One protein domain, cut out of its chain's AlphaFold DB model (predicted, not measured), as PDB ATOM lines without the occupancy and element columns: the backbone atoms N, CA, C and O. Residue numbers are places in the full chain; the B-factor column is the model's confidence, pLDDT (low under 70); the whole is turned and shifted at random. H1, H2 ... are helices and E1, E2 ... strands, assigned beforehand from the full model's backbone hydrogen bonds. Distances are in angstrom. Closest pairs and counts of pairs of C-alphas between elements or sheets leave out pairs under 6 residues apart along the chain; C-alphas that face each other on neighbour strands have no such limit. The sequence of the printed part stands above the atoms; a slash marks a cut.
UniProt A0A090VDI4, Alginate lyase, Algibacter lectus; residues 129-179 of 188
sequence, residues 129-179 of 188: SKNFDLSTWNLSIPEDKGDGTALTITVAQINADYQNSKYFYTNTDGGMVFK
ATOM      1  N   SER A 129      -0.814  15.303  12.770       94.50
ATOM      2  CA  SER A 129      -1.465  14.910  11.506       94.50
ATOM      3  C   SER A 129      -2.818  14.212  11.657       94.50
ATOM      4  O   SER A 129      -3.504  13.969  10.668       94.50
ATOM      5  N   LYS A 130      -3.225  13.874  12.881       92.38
ATOM      6  CA  LYS A 130      -4.563  13.348  13.179       92.38
ATOM      7  C   LYS A 130      -5.515  14.433  13.671       92.38
ATOM      8  O   LYS A 130      -6.720  14.287  13.504       92.38
ATOM      9  N   ASN A 131      -4.972  15.511  14.234       91.12
ATOM     10  CA  ASN A 131      -5.726  16.701  14.626       91.12
ATOM     11  C   ASN A 131      -5.848  17.726  13.478       91.12
ATOM     12  O   ASN A 131      -6.797  18.506  13.451       91.12
ATOM     13  N   PHE A 132      -4.907  17.728  12.525       90.56
ATOM     14  CA  PHE A 132      -4.818  18.690  11.424       90.56
ATOM     15  C   PHE A 132      -4.540  17.979  10.092       90.56
ATOM     16  O   PHE A 132      -3.733  17.054  10.043       90.56
ATOM     17  N   ASP A 133      -5.163  18.438   9.001       88.88
ATOM     18  CA  ASP A 133      -4.850  17.952   7.651       88.88
ATOM     19  C   ASP A 133      -3.493  18.505   7.186       88.88
ATOM     20  O   ASP A 133      -3.338  19.702   6.935       88.88
ATOM     21  N   LEU A 134      -2.503  17.615   7.086       90.88
ATOM     22  CA  LEU A 134      -1.135  17.914   6.657       90.88
ATOM     23  C   LEU A 134      -0.806  17.255   5.304       90.88
ATOM     24  O   LEU A 134       0.364  17.078   4.963       90.88
ATOM     25  N   SER A 135      -1.818  16.869   4.517       89.44
ATOM     26  CA  SER A 135      -1.669  16.122   3.254       89.44
ATOM     27  C   SER A 135      -0.950  16.884   2.135       89.44
ATOM     28  O   SER A 135      -0.494  16.279   1.167       89.44
ATOM     29  N   THR A 136      -0.787  18.198   2.270       90.62
ATOM     30  CA  THR A 136      -0.076  19.049   1.302       90.62
ATOM     31  C   THR A 136       1.156  19.733   1.893       90.62
ATOM     32  O   THR A 136       1.735  20.608   1.251       90.62
ATOM     33  N   TRP A 137       1.546  19.382   3.122       91.56
ATOM     34  CA  TRP A 137       2.570  20.100   3.876       91.56
ATOM     35  C   TRP A 137       3.824  19.256   4.096       91.56
ATOM     36  O   TRP A 137       3.763  18.102   4.513       91.56
ATOM     37  N   ASN A 138       4.981  19.877   3.869       93.06
ATOM     38  CA  ASN A 138       6.273  19.380   4.335       93.06
ATOM     39  C   ASN A 138       6.636  20.124   5.624       93.06
ATOM     40  O   ASN A 138       6.288  21.296   5.780       93.06
ATOM     41  N   LEU A 139       7.402  19.490   6.506       92.31
ATOM     42  CA  LEU A 139       7.929  20.128   7.712       92.31
ATOM     43  C   LEU A 139       9.454  20.167   7.652       92.31
ATOM     44  O   LEU A 139      10.088  19.131   7.506       92.31
ATOM     45  N   SER A 140      10.050  21.343   7.823       91.81
ATOM     46  CA  SER A 140      11.494  21.478   8.033       91.81
ATOM     47  C   SER A 140      11.772  21.684   9.523       91.81
ATOM     48  O   SER A 140      11.168  22.563  10.140       91.81
ATOM     49  N   ILE A 141      12.657  20.873  10.110       89.75
ATOM     50  CA  ILE A 141      13.094  21.009  11.507       89.75
ATOM     51  C   ILE A 141      14.593  21.324  11.582       89.75
ATOM     52  O   ILE A 141      15.356  20.847  10.742       89.75
ATOM     53  N   PRO A 142      15.055  22.079  12.597       87.62
ATOM     54  CA  PRO A 142      16.456  22.473  12.743       87.62
ATOM     55  C   PRO A 142      17.314  21.327  13.319       87.62
ATOM     56  O   PRO A 142      18.011  21.486  14.323       87.62
ATOM     57  N   GLU A 143      17.236  20.153  12.695       85.38
ATOM     58  CA  GLU A 143      18.135  19.017  12.893       85.38
ATOM     59  C   GLU A 143      18.940  18.798  11.614       85.38
ATOM     60  O   GLU A 143      18.382  18.862  10.522       85.38
ATOM     61  N   ASP A 144      20.234  18.529  11.762       80.50
ATOM     62  CA  ASP A 144      21.142  18.220  10.657       80.50
ATOM     63  C   ASP A 144      21.407  16.713  10.623       80.50
ATOM     64  O   ASP A 144      21.704  16.111  11.661       80.50
ATOM     65  N   LYS A 145      21.351  16.103   9.437       78.75
ATOM     66  CA  LYS A 145      21.792  14.714   9.222       78.75
ATOM     67  C   LYS A 145      23.249  14.607   8.751       78.75
ATOM     68  O   LYS A 145      23.680  13.529   8.352       78.75
ATOM     69  N   GLY A 146      24.008  15.695   8.840       74.75
ATOM     70  CA  GLY A 146      25.397  15.813   8.405       74.75
ATOM     71  C   GLY A 146      25.560  16.419   7.008       74.75
ATOM     72  O   GLY A 146      26.641  16.296   6.435       74.75
ATOM     73  N   ASP A 147      24.516  17.042   6.456       77.62
ATOM     74  CA  ASP A 147      24.523  17.688   5.135       77.62
ATOM     75  C   ASP A 147      24.552  19.227   5.211       77.62
ATOM     76  O   ASP A 147      24.677  19.895   4.184       77.62
ATOM     77  N   GLY A 148      24.500  19.792   6.423       78.06
ATOM     78  CA  GLY A 148      24.529  21.234   6.651       78.06
ATOM     79  C   GLY A 148      23.184  21.922   6.420       78.06
ATOM     80  O   GLY A 148      23.131  23.155   6.421       78.06
ATOM     81  N   THR A 149      22.101  21.162   6.237       79.81
ATOM     82  CA  THR A 149      20.750  21.677   6.001       79.81
ATOM     83  C   THR A 149      19.751  21.167   7.037       79.81
ATOM     84  O   THR A 149      19.978  20.191   7.748       79.81
ATOM     85  N   ALA A 150      18.632  21.881   7.165       84.56
ATOM     86  CA  ALA A 150      17.543  21.475   8.040       84.56
ATOM     87  C   ALA A 150      16.836  20.222   7.494       84.56
ATOM     88  O   ALA A 150      16.436  20.167   6.328       84.56
ATOM     89  N   LEU A 151      16.617  19.231   8.358       88.62
ATOM     90  CA  LEU A 151      15.909  18.008   8.013       88.62
ATOM     91  C   LEU A 151      14.484  18.311   7.543       88.62
ATOM     92  O   LEU A 151      13.681  18.896   8.269       88.62
ATOM     93  N   THR A 152      14.155  17.833   6.345       92.50
ATOM     94  CA  THR A 152      12.794  17.872   5.806       92.50
ATOM     95  C   THR A 152      12.068  16.556   6.066       92.50
ATOM     96  O   THR A 152      12.531  15.478   5.691       92.50
ATOM     97  N   ILE A 153      10.900  16.663   6.686       94.75
ATOM     98  CA  ILE A 153       9.895  15.622   6.853       94.75
ATOM     99  C   ILE A 153       8.883  15.788   5.720       94.75
ATOM    100  O   ILE A 153       8.228  16.824   5.589       94.75
ATOM    101  N   THR A 154       8.796  14.775   4.867       95.81
ATOM    102  CA  THR A 154       7.916  14.763   3.688       95.81
ATOM    103  C   THR A 154       6.441  14.641   4.072       95.81
ATOM    104  O   THR A 154       6.125  14.162   5.161       95.81
ATOM    105  N   VAL A 155       5.531  14.963   3.142       91.69
ATOM    106  CA  VAL A 155       4.081  14.703   3.273       91.69
ATOM    107  C   VAL A 155       3.792  13.271   3.743       91.69
ATOM    108  O   VAL A 155       2.994  13.053   4.652       91.69
ATOM    109  N   ALA A 156       4.446  12.270   3.152       94.12
ATOM    110  CA  ALA A 156       4.211  10.876   3.523       94.12
ATOM    111  C   ALA A 156       4.632  10.591   4.975       94.12
ATOM    112  O   ALA A 156       3.928   9.896   5.701       94.12
ATOM    113  N   GLN A 157       5.760  11.157   5.409       95.44
ATOM    114  CA  GLN A 157       6.257  10.979   6.772       95.44
ATOM    115  C   GLN A 157       5.407  11.736   7.794       95.44
ATOM    116  O   GLN A 157       5.072  11.167   8.827       95.44
ATOM    117  N   ILE A 158       5.022  12.987   7.518       95.06
ATOM    118  CA  ILE A 158       4.260  13.799   8.475       95.06
ATOM    119  C   ILE A 158       2.864  13.210   8.735       95.06
ATOM    120  O   ILE A 158       2.397  13.203   9.874       95.06
ATOM    121  N   ASN A 159       2.242  12.617   7.711       93.62
ATOM    122  CA  ASN A 159       0.951  11.931   7.818       93.62
ATOM    123  C   ASN A 159       1.050  10.500   8.392       93.62
ATOM    124  O   ASN A 159       0.024   9.882   8.666       93.62
ATOM    125  N   ALA A 160       2.265   9.990   8.628       95.88
ATOM    126  CA  ALA A 160       2.532   8.726   9.320       95.88
ATOM    127  C   ALA A 160       2.805   8.944  10.824       95.88
ATOM    128  O   ALA A 160       3.770   8.414  11.370       95.88
ATOM    129  N   ASP A 161       1.969   9.759  11.480       95.81
ATOM    130  CA  ASP A 161       2.016  10.056  12.923       95.81
ATOM    131  C   ASP A 161       3.334  10.673  13.432       95.81
ATOM    132  O   ASP A 161       3.683  10.549  14.609       95.81
ATOM    133  N   TYR A 162       4.075  11.368  12.561       96.12
ATOM    134  CA  TYR A 162       5.356  11.971  12.929       96.12
ATOM    135  C   TYR A 162       5.224  12.988  14.070       96.12
ATOM    136  O   TYR A 162       4.418  13.919  14.008       96.12
ATOM    137  N   GLN A 163       6.099  12.855  15.070       97.00
ATOM    138  CA  GLN A 163       6.286  13.821  16.148       97.00
ATOM    139  C   GLN A 163       7.763  13.935  16.535       97.00
ATOM    140  O   GLN A 163       8.514  12.961  16.529       97.00
ATOM    141  N   ASN A 164       8.159  15.138  16.934       95.44
ATOM    142  CA  ASN A 164       9.436  15.479  17.533       95.44
ATOM    143  C   ASN A 164       9.173  16.366  18.759       95.44
ATOM    144  O   ASN A 164       8.799  17.531  18.636       95.44
ATOM    145  N   SER A 165       9.421  15.834  19.956       93.50
ATOM    146  CA  SER A 165       9.137  16.518  21.229       93.50
ATOM    147  C   SER A 165       9.889  17.843  21.425       93.50
ATOM    148  O   SER A 165       9.532  18.635  22.299       93.50
ATOM    149  N   LYS A 166      10.923  18.112  20.621       92.44
ATOM    150  CA  LYS A 166      11.708  19.344  20.677       92.44
ATOM    151  C   LYS A 166      11.185  20.427  19.734       92.44
ATOM    152  O   LYS A 166      11.231  21.595  20.118       92.44
ATOM    153  N   TYR A 167      10.690  20.057  18.551       93.81
ATOM    154  CA  TYR A 167      10.391  21.006  17.467       93.81
ATOM    155  C   TYR A 167       8.960  20.948  16.927       93.81
ATOM    156  O   TYR A 167       8.469  21.977  16.469       93.81
ATOM    157  N   PHE A 168       8.303  19.787  16.974       96.50
ATOM    158  CA  PHE A 168       6.996  19.565  16.358       96.50
ATOM    159  C   PHE A 168       6.196  18.470  17.075       96.50
ATOM    160  O   PHE A 168       6.482  17.288  16.900       96.50
ATOM    161  N   TYR A 169       5.207  18.824  17.891       97.31
ATOM    162  CA  TYR A 169       4.464  17.841  18.695       97.31
ATOM    163  C   TYR A 169       3.063  18.331  19.075       97.31
ATOM    164  O   TYR A 169       2.764  19.519  18.949       97.31
ATOM    165  N   THR A 170       2.218  17.420  19.563       97.38
ATOM    166  CA  THR A 170       0.904  17.747  20.137       97.38
ATOM    167  C   THR A 170       1.039  18.150  21.609       97.38
ATOM    168  O   THR A 170       1.622  17.421  22.411       97.38
ATOM    169  N   ASN A 171       0.520  19.316  21.982       95.06
ATOM    170  CA  ASN A 171       0.500  19.809  23.359       95.06
ATOM    171  C   ASN A 171      -0.646  19.190  24.180       95.06
ATOM    172  O   ASN A 171      -1.508  18.491  23.656       95.06
ATOM    173  N   THR A 172      -0.681  19.463  25.485       94.31
ATOM    174  CA  THR A 172      -1.678  18.910  26.421       94.31
ATOM    175  C   THR A 172      -3.126  19.301  26.117       94.31
ATOM    176  O   THR A 172      -4.041  18.697  26.663       94.31
ATOM    177  N   ASP A 173      -3.340  20.315  25.282       91.44
ATOM    178  CA  ASP A 173      -4.644  20.762  24.785       91.44
ATOM    179  C   ASP A 173      -4.972  20.221  23.381       91.44
ATOM    180  O   ASP A 173      -5.961  20.635  22.784       91.44
ATOM    181  N   GLY A 174      -4.141  19.332  22.825       93.25
ATOM    182  CA  GLY A 174      -4.256  18.852  21.447       93.25
ATOM    183  C   GLY A 174      -3.691  19.815  20.394       93.25
ATOM    184  O   GLY A 174      -3.629  19.473  19.212       93.25
ATOM    185  N   GLY A 175      -3.229  21.002  20.802       93.31
ATOM    186  CA  GLY A 175      -2.630  21.998  19.922       93.31
ATOM    187  C   GLY A 175      -1.340  21.508  19.268       93.31
ATOM    188  O   GLY A 175      -0.475  20.930  19.924       93.31
ATOM    189  N   MET A 176      -1.171  21.782  17.975       95.62
ATOM    190  CA  MET A 176       0.081  21.525  17.262       95.62
ATOM    191  C   MET A 176       1.114  22.606  17.602       95.62
ATOM    192  O   MET A 176       0.900  23.792  17.349       95.62
ATOM    193  N   VAL A 177       2.250  22.200  18.164       95.81
ATOM    194  CA  VAL A 177       3.340  23.096  18.564       95.81
ATOM    195  C   VAL A 177       4.457  23.067  17.537       95.81
ATOM    196  O   VAL A 177       4.967  22.000  17.215       95.81
ATOM    197  N   PHE A 178       4.910  24.253  17.125       94.31
ATOM    198  CA  PHE A 178       6.175  24.457  16.423       94.31
ATOM    199  C   PHE A 178       7.148  25.196  17.340       94.31
ATOM    200  O   PHE A 178       6.824  26.258  17.874       94.31
ATOM    201  N   LYS A 179       8.357  24.664  17.512       89.88
ATOM    202  CA  LYS A 179       9.436  25.338  18.245       89.88
ATOM    203  C   LYS A 179      10.611  25.601  17.317       89.88
ATOM    204  O   LYS A 179      11.219  24.670  16.801       89.88
TER     205      LYS A 179
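Overview. This is residues 129 to 179 of the 188 residues of the protein "Alginate lyase" of Algibacter lectus (UniProt A0A090VDI4). Little regular structure is here: two small two-stranded hairpins, E1 with E2 and E3 with E4, their turns at opposite ends of the longest axis, joined by loops and one short helix, H1. The 51 printed residues hold E1, E2, H1, E3, E4 in that order, only 16 residues in named elements, class mixed; both sheets are antiparallel. The whole is compact, radius of gyration of the C-alphas 11.2 A, yet elongated, spanning 34 by 21 by 13 A.

Along the chain. Find C-alpha 139 at (7.929, 20.128, 7.712), where E1, residues 139 to 141, begins, 6.5 A long. E2 is 151 to 153, 6.6 A; H1 is 155 to 158, 5.3 A; E3 is 168 to 170, 7.4 A; E4, 176 to 178, 6.8 A, ends at (6.175, 24.457, 16.423).

Arrangement. In hairpin E1 and E2, 152 degrees, look for N 153 and O 139, 2.7 A. In hairpin E3 and E4, 155 degrees, N 177 and O 169 are 2.8 A apart. The closest C-alphas of E1 and E3 are Ile 141 and Phe 168, 7.9 A; of E1 and H1, Leu 139 and Ile 158, 7.4 A. E2 is apart from E3. H1 is too short for an O i to N i+4 pair; its one O i to N i+3 pair is not within range.

Size, cuts and confidence. The farthest C-alphas, Asp 147 and Asp 173, are 35.3 A apart. The printed part has no cut, no link is long, and no printed residue is under 70.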